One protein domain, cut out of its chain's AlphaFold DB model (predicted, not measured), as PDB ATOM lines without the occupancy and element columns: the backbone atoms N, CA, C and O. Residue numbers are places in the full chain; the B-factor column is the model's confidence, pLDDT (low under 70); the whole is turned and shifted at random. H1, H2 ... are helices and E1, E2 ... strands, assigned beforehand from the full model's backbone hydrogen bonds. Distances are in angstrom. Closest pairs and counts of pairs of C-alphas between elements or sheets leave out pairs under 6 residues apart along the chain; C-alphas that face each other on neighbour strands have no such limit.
ATOM      1  N   PHE A   2     172.553 261.891 219.844       53.06
ATOM      2  CA  PHE A   2     172.941 263.190 220.441       53.06
ATOM      3  C   PHE A   2     174.079 263.129 221.479       53.06
ATOM      4  O   PHE A   2     174.911 264.030 221.526       53.06
ATOM      5  N   ALA A   3     174.172 262.051 222.265       57.09
ATOM      6  CA  ALA A   3     175.226 261.905 223.276       57.09
ATOM      7  C   ALA A   3     176.644 261.826 222.672       57.09
ATOM      8  O   ALA A   3     177.589 262.360 223.243       57.09
ATOM      9  N   LEU A   4     176.791 261.223 221.485       55.19
ATOM     10  CA  LEU A   4     178.090 261.082 220.815       55.19
ATOM     11  C   LEU A   4     178.626 262.438 220.316       55.19
ATOM     12  O   LEU A   4     179.818 262.717 220.425       55.19
ATOM     13  N   LEU A   5     177.730 263.302 219.824       57.00
ATOM     14  CA  LEU A   5     178.048 264.670 219.397       57.00
ATOM     15  C   LEU A   5     178.491 265.551 220.577       57.00
ATOM     16  O   LEU A   5     179.433 266.328 220.442       57.00
ATOM     17  N   LEU A   6     177.868 265.387 221.747       58.09
ATOM     18  CA  LEU A   6     178.240 266.095 222.979       58.09
ATOM     19  C   LEU A   6     179.618 265.672 223.521       58.09
ATOM     20  O   LEU A   6     180.383 266.514 223.997       58.09
ATOM     21  N   ILE A   7     179.974 264.391 223.402       60.75
ATOM     22  CA  ILE A   7     181.299 263.890 223.808       60.75
ATOM     23  C   ILE A   7     182.391 264.415 222.863       60.75
ATOM     24  O   ILE A   7     183.438 264.874 223.316       60.75
ATOM     25  N   LEU A   8     182.139 264.433 221.551       56.53
ATOM     26  CA  LEU A   8     183.081 264.995 220.577       56.53
ATOM     27  C   LEU A   8     183.293 266.502 220.785       56.53
ATOM     28  O   LEU A   8     184.431 266.969 220.754       56.53
ATOM     29  N   ALA A   9     182.226 267.258 221.059       58.44
ATOM     30  CA  ALA A   9     182.316 268.697 221.297       58.44
ATOM     31  C   ALA A   9     183.116 269.042 222.565       58.44
ATOM     32  O   ALA A   9     183.925 269.971 222.556       58.44
ATOM     33  N   THR A  10     182.937 268.279 223.648       58.16
ATOM     34  CA  THR A  10     183.672 268.506 224.905       58.16
ATOM     35  C   THR A  10     185.147 268.120 224.793       58.16
ATOM     36  O   THR A  10     186.001 268.863 225.280       58.16
ATOM     37  N   LEU A  11     185.476 267.032 224.083       55.97
ATOM     38  CA  LEU A  11     186.865 266.642 223.820       55.97
ATOM     39  C   LEU A  11     187.605 267.715 223.015       55.97
ATOM     40  O   LEU A  11     188.664 268.171 223.444       55.97
ATOM     41  N   VAL A  12     187.036 268.183 221.896       56.34
ATOM     42  CA  VAL A  12     187.662 269.230 221.067       56.34
ATOM     43  C   VAL A  12     187.923 270.500 221.887       56.34
ATOM     44  O   VAL A  12     189.028 271.042 221.831       56.34
ATOM     45  N   ASN A  13     186.966 270.923 222.722       53.97
ATOM     46  CA  ASN A  13     187.127 272.106 223.569       53.97
ATOM     47  C   ASN A  13     188.158 271.938 224.693       53.97
ATOM     48  O   ASN A  13     188.783 272.924 225.067       53.97
ATOM     49  N   ALA A  14     188.376 270.731 225.220       57.03
ATOM     50  CA  ALA A  14     189.409 270.478 226.228       57.03
ATOM     51  C   ALA A  14     190.829 270.452 225.626       57.03
ATOM     52  O   ALA A  14     191.797 270.857 226.276       57.03
ATOM     53  N   PHE A  15     190.964 270.044 224.359       56.06
ATOM     54  CA  PHE A  15     192.253 270.040 223.664       56.06
ATOM     55  C   PHE A  15     192.750 271.450 223.314       56.06
ATOM     56  O   PHE A  15     193.954 271.694 223.384       56.06
ATOM     57  N   VAL A  16     191.869 272.397 222.976       59.88
ATOM     58  CA  VAL A  16     192.251 273.786 222.637       59.88
ATOM     59  C   VAL A  16     193.088 274.480 223.739       59.88
ATOM     60  O   VAL A  16     194.190 274.946 223.430       59.88
ATOM     61  N   PRO A  17     192.662 274.536 225.018       59.94
ATOM     62  CA  PRO A  17     193.429 275.187 226.080       59.94
ATOM     63  C   PRO A  17     194.701 274.420 226.451       59.94
ATOM     64  O   PRO A  17     195.718 275.052 226.732       59.94
ATOM     65  N   TYR A  18     194.693 273.081 226.410       58.59
ATOM     66  CA  TYR A  18     195.899 272.279 226.656       58.59
ATOM     67  C   TYR A  18     196.998 272.586 225.630       58.59
ATOM     68  O   TYR A  18     198.164 272.761 225.971       58.59
ATOM     69  N   ARG A  19     196.614 272.744 224.363       58.38
ATOM     70  CA  ARG A  19     197.542 273.048 223.269       58.38
ATOM     71  C   ARG A  19     198.115 274.459 223.361       58.38
ATOM     72  O   ARG A  19     199.315 274.621 223.172       58.38
ATOM     73  N   LYS A  20     197.294 275.449 223.731       60.47
ATOM     74  CA  LYS A  20     197.759 276.822 223.983       60.47
ATOM     75  C   LYS A  20     198.777 276.872 225.127       60.47
ATOM     76  O   LYS A  20     199.741 277.622 225.040       60.47
ATOM     77  N   ARG A  21     198.606 276.046 226.169       59.91
ATOM     78  CA  ARG A  21     199.594 275.927 227.255       59.91
ATOM     79  C   ARG A  21     200.938 275.392 226.764       59.91
ATOM     80  O   ARG A  21     201.955 275.896 227.211       59.91
ATOM     81  N   ILE A  22     200.963 274.431 225.840       61.88
ATOM     82  CA  ILE A  22     202.222 273.875 225.315       61.88
ATOM     83  C   ILE A  22     203.023 274.932 224.547       61.88
ATOM     84  O   ILE A  22     204.214 275.071 224.805       61.88
ATOM     85  N   ASP A  23     202.384 275.686 223.645       59.59
ATOM     86  CA  ASP A  23     203.068 276.753 222.897       59.59
ATOM     87  C   ASP A  23     203.645 277.817 223.859       59.59
ATOM     88  O   ASP A  23     204.800 278.212 223.715       59.59
ATOM     89  N   VAL A  24     202.886 278.206 224.894       61.88
ATOM     90  CA  VAL A  24     203.333 279.168 225.921       61.88
ATOM     91  C   VAL A  24     204.491 278.612 226.757       61.88
ATOM     92  O   VAL A  24     205.510 279.275 226.907       61.88
ATOM     93  N   MET A  25     204.394 277.372 227.245       61.03
ATOM     94  CA  MET A  25     205.476 276.729 228.009       61.03
ATOM     95  C   MET A  25     206.754 276.558 227.176       61.03
ATOM     96  O   MET A  25     207.859 276.539 227.719       61.03
ATOM     97  N   MET A  26     206.625 276.400 225.858       64.75
ATOM     98  CA  MET A  26     207.767 276.275 224.954       64.75
ATOM     99  C   MET A  26     208.501 277.607 224.759       64.75
ATOM    100  O   MET A  26     209.730 277.603 224.646       64.75
ATOM    101  N   GLU A  27     207.757 278.714 224.758       63.25
ATOM    102  CA  GLU A  27     208.276 280.085 224.726       63.25
ATOM    103  C   GLU A  27     208.843 280.523 226.087       63.25
ATOM    104  O   GLU A  27     209.846 281.225 226.148       63.25
ATOM    105  N   GLU A  28     208.295 280.049 227.208       62.69
ATOM    106  CA  GLU A  28     208.900 280.289 228.528       62.69
ATOM    107  C   GLU A  28     210.292 279.651 228.655       62.69
ATOM    108  O   GLU A  28     211.182 280.230 229.277       62.69
ATOM    109  N   LYS A  29     210.499 278.487 228.024       76.06
ATOM    110  CA  LYS A  29     211.773 277.747 228.020       76.06
ATOM    111  C   LYS A  29     212.775 278.207 226.953       76.06
ATOM    112  O   LYS A  29     213.774 277.519 226.753       76.06
ATOM    113  N   SER A  30     212.501 279.274 226.206       79.50
ATOM    114  CA  SER A  30     213.464 279.803 225.235       79.50
ATOM    115  C   SER A  30     214.498 280.706 225.908       79.50
ATOM    116  O   SER A  30     214.208 281.352 226.919       79.50
ATOM    117  N   THR A  31     215.700 280.761 225.341       87.19
ATOM    118  CA  THR A  31     216.754 281.670 225.819       87.19
ATOM    119  C   THR A  31     216.385 283.129 225.524       87.19
ATOM    120  O   THR A  31     215.526 283.403 224.682       87.19
ATOM    121  N   GLU A  32     217.017 284.082 226.212       88.31
ATOM    122  CA  GLU A  32     216.748 285.510 225.983       88.31
ATOM    123  C   GLU A  32     217.099 285.926 224.544       88.31
ATOM    124  O   GLU A  32     216.313 286.606 223.886       88.31
ATOM    125  N   ASN A  33     218.197 285.392 224.001       89.12
ATOM    126  CA  ASN A  33     218.607 285.609 222.612       89.12
ATOM    127  C   ASN A  33     217.583 285.050 221.613       89.12
ATOM    128  O   ASN A  33     217.263 285.708 220.624       89.12
ATOM    129  N   GLU A  34     217.024 283.860 221.870       90.56
ATOM    130  CA  GLU A  34     215.946 283.303 221.040       90.56
ATOM    131  C   GLU A  34     214.712 284.215 221.056       90.56
ATOM    132  O   GLU A  34     214.119 284.465 220.007       90.56
ATOM    133  N   LYS A  35     214.336 284.748 222.227       89.44
ATOM    134  CA  LYS A  35     213.198 285.671 222.353       89.44
ATOM    135  C   LYS A  35     213.449 286.963 221.589       89.44
ATOM    136  O   LYS A  35     212.565 287.385 220.841       89.44
ATOM    137  N   GLU A  36     214.629 287.562 221.737       92.31
ATOM    138  CA  GLU A  36     214.987 288.797 221.042       92.31
ATOM    139  C   GLU A  36     214.993 288.586 219.524       92.31
ATOM    140  O   GLU A  36     214.345 289.337 218.791       92.31
ATOM    141  N   LEU A  37     215.634 287.521 219.038       92.19
ATOM    142  CA  LEU A  37     215.680 287.195 217.613       92.19
ATOM    143  C   LEU A  37     214.274 286.976 217.027       92.19
ATOM    144  O   LEU A  37     213.959 287.507 215.961       92.19
ATOM    145  N   LEU A  38     213.386 286.280 217.746       92.81
ATOM    146  CA  LEU A  38     211.994 286.082 217.323       92.81
ATOM    147  C   LEU A  38     211.209 287.390 217.151       92.81
ATOM    148  O   LEU A  38     210.256 287.411 216.373       92.81
ATOM    149  N   THR A  39     211.556 288.467 217.865       92.88
ATOM    150  CA  THR A  39     210.911 289.781 217.666       92.88
ATOM    151  C   THR A  39     211.349 290.474 216.379       92.88
ATOM    152  O   THR A  39     210.600 291.288 215.843       92.88
ATOM    153  N   LYS A  40     212.532 290.130 215.855       93.94
ATOM    154  CA  LYS A  40     213.089 290.715 214.627       93.94
ATOM    155  C   LYS A  40     212.541 290.042 213.364       93.94
ATOM    156  O   LYS A  40     212.531 290.659 212.300       93.94
ATOM    157  N   PHE A  41     212.034 288.812 213.468       92.44
ATOM    158  CA  PHE A  41     211.335 288.147 212.368       92.44
ATOM    159  C   PHE A  41     209.969 288.794 212.115       92.44
ATOM    160  O   PHE A  41     209.023 288.635 212.886       92.44
ATOM    161  N   THR A  42     209.852 289.504 210.995       91.19
ATOM    162  CA  THR A  42     208.629 290.197 210.577       91.19
ATOM    163  C   THR A  42     208.072 289.611 209.276       91.19
ATOM    164  O   THR A  42     208.791 289.316 208.326       91.19
ATOM    165  N   GLY A  43     206.760 289.385 209.213       91.44
ATOM    166  CA  GLY A  43     206.139 288.747 208.047       91.44
ATOM    167  C   GLY A  43     206.530 287.273 207.852       91.44
ATOM    168  O   GLY A  43     206.918 286.580 208.789       91.44
ATOM    169  N   ASN A  44     206.374 286.778 206.620       92.50
ATOM    170  CA  ASN A  44     206.492 285.348 206.296       92.50
ATOM    171  C   ASN A  44     207.852 284.955 205.710       92.50
ATOM    172  O   ASN A  44     208.092 283.779 205.473       92.50
ATOM    173  N   LYS A  45     208.718 285.915 205.400       96.69
ATOM    174  CA  LYS A  45     210.083 285.669 204.940       96.69
ATOM    175  C   LYS A  45     210.915 286.919 205.137       96.69
ATOM    176  O   LYS A  45     210.370 288.021 205.089       96.69
ATOM    177  N   GLY A  46     212.215 286.748 205.280       96.25
ATOM    178  CA  GLY A  46     213.120 287.873 205.398       96.25
ATOM    179  C   GLY A  46     214.517 287.446 205.786       96.25
ATOM    180  O   GLY A  46     214.848 286.262 205.848       96.25
ATOM    181  N   ILE A  47     215.327 288.458 206.046       96.62
ATOM    182  CA  ILE A  47     216.701 288.326 206.491       96.62
ATOM    183  C   ILE A  47     216.842 289.199 207.733       96.62
ATOM    184  O   ILE A  47     216.403 290.348 207.725       96.62
ATOM    185  N   VAL A  48     217.439 288.651 208.785       95.75
ATOM    186  CA  VAL A  48     217.711 289.349 210.041       95.75
ATOM    187  C   VAL A  48     219.178 289.185 210.395       95.75
ATOM    188  O   VAL A  48     219.682 288.065 210.447       95.75
ATOM    189  N   ASP A  49     219.842 290.296 210.689       94.81
ATOM    190  CA  ASP A  49     221.185 290.297 211.257       94.81
ATOM    191  C   ASP A  49     221.092 290.313 212.795       94.81
ATOM    192  O   ASP A  49     220.398 291.146 213.387       94.81
ATOM    193  N   PHE A  50     221.759 289.362 213.455       93.94
ATOM    194  CA  PHE A  50     221.730 289.181 214.909       93.94
ATOM    195  C   PHE A  50     223.032 288.546 215.408       93.94
ATOM    196  O   PHE A  50     223.437 287.512 214.887       93.94
ATOM    197  N   GLU A  51     223.690 289.151 216.402       89.62
ATOM    198  CA  GLU A  51     224.936 288.636 217.013       89.62
ATOM    199  C   GLU A  51     225.981 288.155 215.984       89.62
ATOM    200  O   GLU A  51     226.457 287.022 216.033       89.62
ATOM    201  N   ASN A  52     226.314 289.010 215.009       90.94
ATOM    202  CA  ASN A  52     227.245 288.725 213.901       90.94
ATOM    203  C   ASN A  52     226.834 287.575 212.962       90.94
ATOM    204  O   ASN A  52     227.615 287.176 212.099       90.94
ATOM    205  N   ASN A  53     225.612 287.064 213.087       93.00
ATOM    206  CA  ASN A  53     225.048 286.049 212.213       93.00
ATOM    207  C   ASN A  53     223.931 286.640 211.356       93.00
ATOM    208  O   ASN A  53     223.141 287.470 211.805       93.00
ATOM    209  N   LYS A  54     223.843 286.160 210.117       96.00
ATOM    210  CA  LYS A  54     222.766 286.495 209.190       96.00
ATOM    211  C   LYS A  54     221.795 285.325 209.109       96.00
ATOM    212  O   LYS A  54     222.171 284.240 208.662       96.00
ATOM    213  N   TYR A  55     220.563 285.557 209.544       96.31
ATOM    214  CA  TYR A  55     219.485 284.578 209.554       96.31
ATOM    215  C   TYR A  55     218.524 284.861 208.408       96.31
ATOM    216  O   TYR A  55     217.806 285.859 208.419       96.31
ATOM    217  N   GLU A  56     218.480 283.973 207.425       97.62
ATOM    218  CA  GLU A  56     217.422 283.971 206.419       97.62
ATOM    219  C   GLU A  56     216.297 283.057 206.900       97.62
ATOM    220  O   GLU A  56     216.549 281.923 207.306       97.62
ATOM    221  N   TYR A  57     215.058 283.540 206.880       97.75
ATOM    222  CA  TYR A  57     213.909 282.761 207.330       97.75
ATOM    223  C   TYR A  57     212.767 282.808 206.328       97.75
ATOM    224  O   TYR A  57     212.568 283.780 205.595       97.75
ATOM    225  N   SER A  58     211.966 281.750 206.343       97.88
ATOM    226  CA  SER A  58     210.667 281.706 205.685       97.88
ATOM    227  C   SER A  58     209.680 280.905 206.520       97.88
ATOM    228  O   SER A  58     210.064 279.986 207.237       97.88
ATOM    229  N   VAL A  59     208.405 281.269 206.449       97.25
ATOM    230  CA  VAL A  59     207.302 280.628 207.154       97.25
ATOM    231  C   VAL A  59     206.152 280.423 206.185       97.25
ATOM    232  O   VAL A  59     205.694 281.353 205.521       97.25
ATOM    233  N   ILE A  60     205.645 279.199 206.139       96.88
ATOM    234  CA  ILE A  60     204.500 278.810 205.323       96.88
ATOM    235  C   ILE A  60     203.418 278.278 206.251       96.88
ATOM    236  O   ILE A  60     203.681 277.426 207.101       96.88
ATOM    237  N   SER A  61     202.186 278.760 206.084       95.75
ATOM    238  CA  SER A  61     201.025 278.172 206.749       95.75
ATOM    239  C   SER A  61     200.350 277.134 205.861       95.75
ATOM    240  O   SER A  61     200.179 277.370 204.668       95.75
ATOM    241  N   TYR A  62     199.893 276.039 206.453       92.81
ATOM    242  CA  TYR A  62     199.164 274.966 205.784       92.81
ATOM    243  C   TYR A  62     198.044 274.448 206.686       92.81
ATOM    244  O   TYR A  62     198.026 274.720 207.886       92.81
ATOM    245  N   PHE A  63     197.100 273.706 206.117       91.44
ATOM    246  CA  PHE A  63     196.066 273.022 206.886       91.44
ATOM    247  C   PHE A  63     196.389 271.532 206.975       91.44
ATOM    248  O   PHE A  63     196.674 270.887 205.969       91.44
ATOM    249  N   SER A  64     196.340 270.989 208.188       85.56
ATOM    250  CA  SER A  64     196.406 269.556 208.465       85.56
ATOM    251  C   SER A  64     195.040 269.122 208.987       85.56
ATOM    252  O   SER A  64     194.734 269.287 210.170       85.56
ATOM    253  N   GLY A  65     194.186 268.630 208.086       90.81
ATOM    254  CA  GLY A  65     192.759 268.472 208.367       90.81
ATOM    255  C   GLY A  65     192.109 269.835 208.618       90.81
ATOM    256  O   GLY A  65     192.225 270.735 207.790       90.81
ATOM    257  N   TYR A  66     191.475 270.006 209.779       86.75
ATOM    258  CA  TYR A  66     190.834 271.266 210.186       86.75
ATOM    259  C   TYR A  66     191.764 272.212 210.963       86.75
ATOM    260  O   TYR A  66     191.338 273.278 211.406       86.75
ATOM    261  N   GLU A  67     193.034 271.842 211.163       85.94
ATOM    262  CA  GLU A  67     193.980 272.628 211.958       85.94
ATOM    263  C   GLU A  67     194.951 273.402 211.070       85.94
ATOM    264  O   GLU A  67     195.701 272.809 210.291       85.94
ATOM    265  N   LYS A  68     194.997 274.728 211.239       91.06
ATOM    266  CA  LYS A  68     196.051 275.556 210.645       91.06
ATOM    267  C   LYS A  68     197.372 275.309 211.381       91.06
ATOM    268  O   LYS A  68     197.443 275.429 212.602       91.06
ATOM    269  N   GLN A  69     198.410 274.986 210.627       94.38
ATOM    270  CA  GLN A  69     199.770 274.754 211.094       94.38
ATOM    271  C   GLN A  69     200.757 275.597 210.281       94.38
ATOM    272  O   GLN A  69     200.415 276.160 209.242       94.38
ATOM    273  N   TYR A  70     201.983 275.701 210.775       96.00
ATOM    274  CA  TYR A  70     203.056 276.492 210.194       96.00
ATOM    275  C   TYR A  70     204.322 275.641 210.101       96.00
ATOM    276  O   TYR A  70     204.610 274.846 210.999       96.00
ATOM    277  N   ILE A  71     205.064 275.803 209.011       96.56
ATOM    278  CA  ILE A  71     206.436 275.317 208.860       96.56
ATOM    279  C   ILE A  71     207.310 276.548 208.693       96.56
ATOM    280  O   ILE A  71     207.018 277.384 207.841       96.56
ATOM    281  N   ALA A  72     208.350 276.657 209.505       97.56
ATOM    282  CA  ALA A  72     209.385 277.657 209.360       97.56
ATOM    283  C   ALA A  72     210.693 276.987 208.945       97.56
ATOM    284  O   ALA A  72     211.025 275.908 209.437       97.56
ATOM    285  N   THR A  73     211.441 277.651 208.079       97.94
ATOM    286  CA  THR A  73     212.811 277.301 207.713       97.94
ATOM    287  C   THR A  73     213.699 278.468 208.095       97.94
ATOM    288  O   THR A  73     213.361 279.608 207.781       97.94
ATOM    289  N   ILE A  74     214.814 278.188 208.764       97.56
ATOM    290  CA  ILE A  74     215.840 279.172 209.104       97.56
ATOM    291  C   ILE A  74     217.174 278.682 208.556       97.56
ATOM    292  O   ILE A  74     217.519 277.509 208.700       97.56
ATOM    293  N   LYS A  75     217.918 279.590 207.936       97.25
ATOM    294  CA  LYS A  75     219.266 279.377 207.430       97.25
ATOM    295  C   LYS A  75     220.228 280.355 208.100       97.25
ATOM    296  O   LYS A  75     219.958 281.554 208.133       97.25
ATOM    297  N   ARG A  76     221.356 279.840 208.590       95.38
ATOM    298  CA  ARG A  76     222.487 280.596 209.148       95.38
ATOM    299  C   ARG A  76     223.773 280.056 208.527       95.38
ATOM    300  O   ARG A  76     224.211 278.965 208.882       95.38
ATOM    301  N   GLY A  77     224.361 280.803 207.591       91.19
ATOM    302  CA  GLY A  77     225.487 280.305 206.791       91.19
ATOM    303  C   GLY A  77     225.085 279.062 205.989       91.19
ATOM    304  O   GLY A  77     224.105 279.110 205.243       91.19
ATOM    305  N   ASP A  78     225.802 277.957 206.183       92.06
ATOM    306  CA  ASP A  78     225.506 276.663 205.549       92.06
ATOM    307  C   ASP A  78     224.519 275.797 206.350       92.06
ATOM    308  O   ASP A  78     223.982 274.819 205.829       92.06
ATOM    309  N   SER A  79     224.224 276.168 207.601       94.94
ATOM    310  CA  SER A  79     223.252 275.459 208.433       94.94
ATOM    311  C   SER A  79     221.830 275.843 208.039       94.94
ATOM    312  O   SER A  79     221.482 277.024 207.996       94.94
ATOM    313  N   ILE A  80     220.986 274.840 207.802       96.44
ATOM    314  CA  ILE A  80     219.556 275.002 207.533       96.44
ATOM    315  C   ILE A  80     218.786 274.110 208.497       96.44
ATOM    316  O   ILE A  80     219.069 272.919 208.607       96.44
ATOM    317  N   ALA A  81     217.779 274.674 209.153       97.38
ATOM    318  CA  ALA A  81     216.892 273.938 210.034       97.38
ATOM    319  C   ALA A  81     215.431 274.275 209.761       97.38
ATOM    320  O   ALA A  81     215.078 275.374 209.329       97.38
ATOM    321  N   ASN A  82     214.572 273.300 210.044       96.62
ATOM    322  CA  ASN A  82     213.133 273.420 209.889       96.62
ATOM    323  C   ASN A  82     212.447 273.236 211.239       96.62
ATOM    324  O   ASN A  82     212.851 272.404 212.053       96.62
ATOM    325  N   GLY A  83     211.364 273.972 211.445       96.00
ATOM    326  CA  GLY A  83     210.509 273.883 212.617       96.00
ATOM    327  C   GLY A  83     209.048 273.847 212.211       96.00
ATOM    328  O   GLY A  83     208.631 274.519 211.271       96.00
ATOM    329  N   LYS A  84     208.245 273.050 212.914       95.12
ATOM    330  CA  LYS A  84     206.785 273.042 212.761       95.12
ATOM    331  C   LYS A  84     206.153 273.635 214.006       95.12
ATOM    332  O   LYS A  84     206.654 273.427 215.105       95.12
ATOM    333  N   GLY A  85     205.047 274.347 213.848       91.94
ATOM    334  CA  GLY A  85     204.333 274.953 214.965       91.94
ATOM    335  C   GLY A  85     202.883 275.248 214.623       91.94
ATOM    336  O   GLY A  85     202.483 275.235 213.459       91.94
ATOM    337  N   ARG A  86     202.071 275.520 215.644       89.00
ATOM    338  CA  ARG A  86     200.685 275.981 215.457       89.00
ATOM    339  C   ARG A  86     200.571 277.491 215.279       89.00
ATOM    340  O   ARG A  86     199.510 277.987 214.912       89.00
ATOM    341  N   SER A  87     201.669 278.210 215.477       91.31
ATOM    342  CA  SER A  87     201.815 279.620 215.139       91.31
ATOM    343  C   SER A  87     203.099 279.823 214.336       91.31
ATOM    344  O   SER A  87     204.020 279.009 214.418       91.31
ATOM    345  N   SER A  88     203.176 280.927 213.587       91.69
ATOM    346  CA  SER A  88     204.414 281.333 212.905       91.69
ATOM    347  C   SER A  88     205.587 281.411 213.892       91.69
ATOM    348  O   SER A  88     206.656 280.851 213.655       91.69
ATOM    349  N   ARG A  89     205.338 282.005 215.065       92.56
ATOM    350  CA  ARG A  89     206.327 282.194 216.128       92.56
ATOM    351  C   ARG A  89     206.831 280.873 216.713       92.56
ATOM    352  O   ARG A  89     208.038 280.691 216.822       92.56
ATOM    353  N   SER A  90     205.940 279.925 217.024       93.06
ATOM    354  CA  SER A  90     206.363 278.614 217.545       93.06
ATOM    355  C   SER A  90     207.065 277.757 216.489       93.06
ATOM    356  O   SER A  90     208.006 277.039 216.818       93.06
ATOM    357  N   ALA A  91     206.693 277.879 215.210       95.00
ATOM    358  CA  ALA A  91     207.429 277.234 214.125       95.00
ATOM    359  C   ALA A  91     208.855 277.794 213.987       95.00
ATOM    360  O   ALA A  91     209.798 277.012 213.882       95.00
ATOM    361  N   LEU A  92     209.021 279.122 214.049       95.31
ATOM    362  CA  LEU A  92     210.329 279.787 214.019       95.31
ATOM    363  C   LEU A  92     211.199 279.399 215.219       95.31
ATOM    364  O   LEU A  92     212.363 279.064 215.031       95.31
ATOM    365  N   LEU A  93     210.637 279.361 216.431       94.81
ATOM    366  CA  LEU A  93     211.366 278.924 217.627       94.81
ATOM    367  C   LEU A  93     211.863 277.479 217.489       94.81
ATOM    368  O   LEU A  93     213.003 277.175 217.827       94.81
ATOM    369  N   ASN A  94     211.029 276.590 216.949       94.62
ATOM    370  CA  ASN A  94     211.424 275.206 216.697       94.62
ATOM    371  C   ASN A  94     212.499 275.097 215.616       94.62
ATOM    372  O   ASN A  94     213.381 274.251 215.725       94.62
ATOM    373  N   ALA A  95     212.454 275.954 214.597       95.81
ATOM    374  CA  ALA A  95     213.501 276.010 213.586       95.81
ATOM    375  C   ALA A  95     214.828 276.484 214.196       95.81
ATOM    376  O   ALA A  95     215.848 275.864 213.926       95.81
ATOM    377  N   LEU A  96     214.809 277.506 215.064       94.00
ATOM    378  CA  LEU A  96     215.994 277.984 215.790       94.00
ATOM    379  C   LEU A  96     216.603 276.895 216.675       94.00
ATOM    380  O   LEU A  96     217.800 276.663 216.609       94.00
ATOM    381  N   LYS A  97     215.780 276.182 217.449       92.56
ATOM    382  CA  LYS A  97     216.253 275.103 218.333       92.56
ATOM    383  C   LYS A  97     216.867 273.924 217.579       92.56
ATOM    384  O   LYS A  97     217.720 273.232 218.119       92.56
ATOM    385  N   ASN A  98     216.430 273.697 216.341       94.25
ATOM    386  CA  ASN A  98     216.979 272.665 215.461       94.25
ATOM    387  C   ASN A  98     218.210 273.148 214.671       94.25
ATOM    388  O   ASN A  98     218.831 272.357 213.959       94.25
ATOM    389  N   LEU A  99     218.536 274.439 214.747       89.50
ATOM    390  CA  LEU A  99     219.667 275.059 214.076       89.50
ATOM    391  C   LEU A  99     220.889 274.967 215.001       89.50
ATOM    392  O   LEU A  99     221.164 275.896 215.756       89.50
TER     393      LEU A  99
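What this domain is: This is residues 2 to 99 of the 100 residues of an uncharacterized protein of Entamoeba histolytica (UniProt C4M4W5). A twisted sheet of four strands has H3 packed on one face and the shorter H2 over one edge of that same face, while the long helix H1 reaches away from this body as an arm. Residues 2 to 18, which belong to H1, stick out freely and make much of the length. The printed part has 98 residues, with helices H1 and H2, then strands E1 to E4, then H3; the sheet's order is E1, E2, E3, E4, all antiparallel, and the class is mixed, helices and strands. The whole is loose, with a radius of gyration of the C-alphas of 16.3 A and spans of 60 by 25 by 20 A.

How they stand to each other: E1, residues 45 to 50, E2, residues 53 to 64, E3, residues 67 to 76, and E4, residues 79 to 85, form a meander, each strand the antiparallel neighbour of the one before. Across the hairpin E1 and E2, N 48 and O 55 are within hydrogen-bond range at 2.8 A; across E2 and E3, also a hairpin, N 60 and O 71 at 2.8 A; across the hairpin E3 and E4, N 72 and O 83 at 2.8 A. H3, residues 88 to 97, is on the sheet over E3 and E4 at a height of 5.9 A, and the closest C-alphas of H3 and E4 are those of Ala 95 and Gly 83, 3.8 A apart. H2, residues 32 to 40, is on the same face, over E1, at a height of 10.0 A, making two layers, helices on one face of a sheet. H2 and H3 touch, their closest C-alphas being those of Leu 38 and Arg 89, 7.0 A apart. H1, residues 2 to 28, is not on the sheet; with residues 23 to 27 alone it touches H3, the closest C-alphas being those of Asp 23 and Ser 90, 6.6 A apart, at a steep tilt of 52 degrees. Every O i to N i+4 pair is within hydrogen-bond range in H3, against 21 of 23 in H1 and 4 of 5 in H2.

Where its parts are: E2 is 33.3 A long, E3 29.7 A, E4 20.0 A and E1 15.7 A. H1 begins at C-alpha 2 at (172.941, 263.190, 220.441) and is 40.6 A long; H2 is 13.0 A long. H3, 14.4 A long, ends at C-alpha 97 at (216.253, 275.103, 218.333).

The domain as a whole: The C-alphas farthest apart are those of Phe 2 and Asn 52, 60.4 A. The printed part has no cut, and its links between named elements are tight. Confidence is low, with pLDDT under 70, in residues 2 to 28.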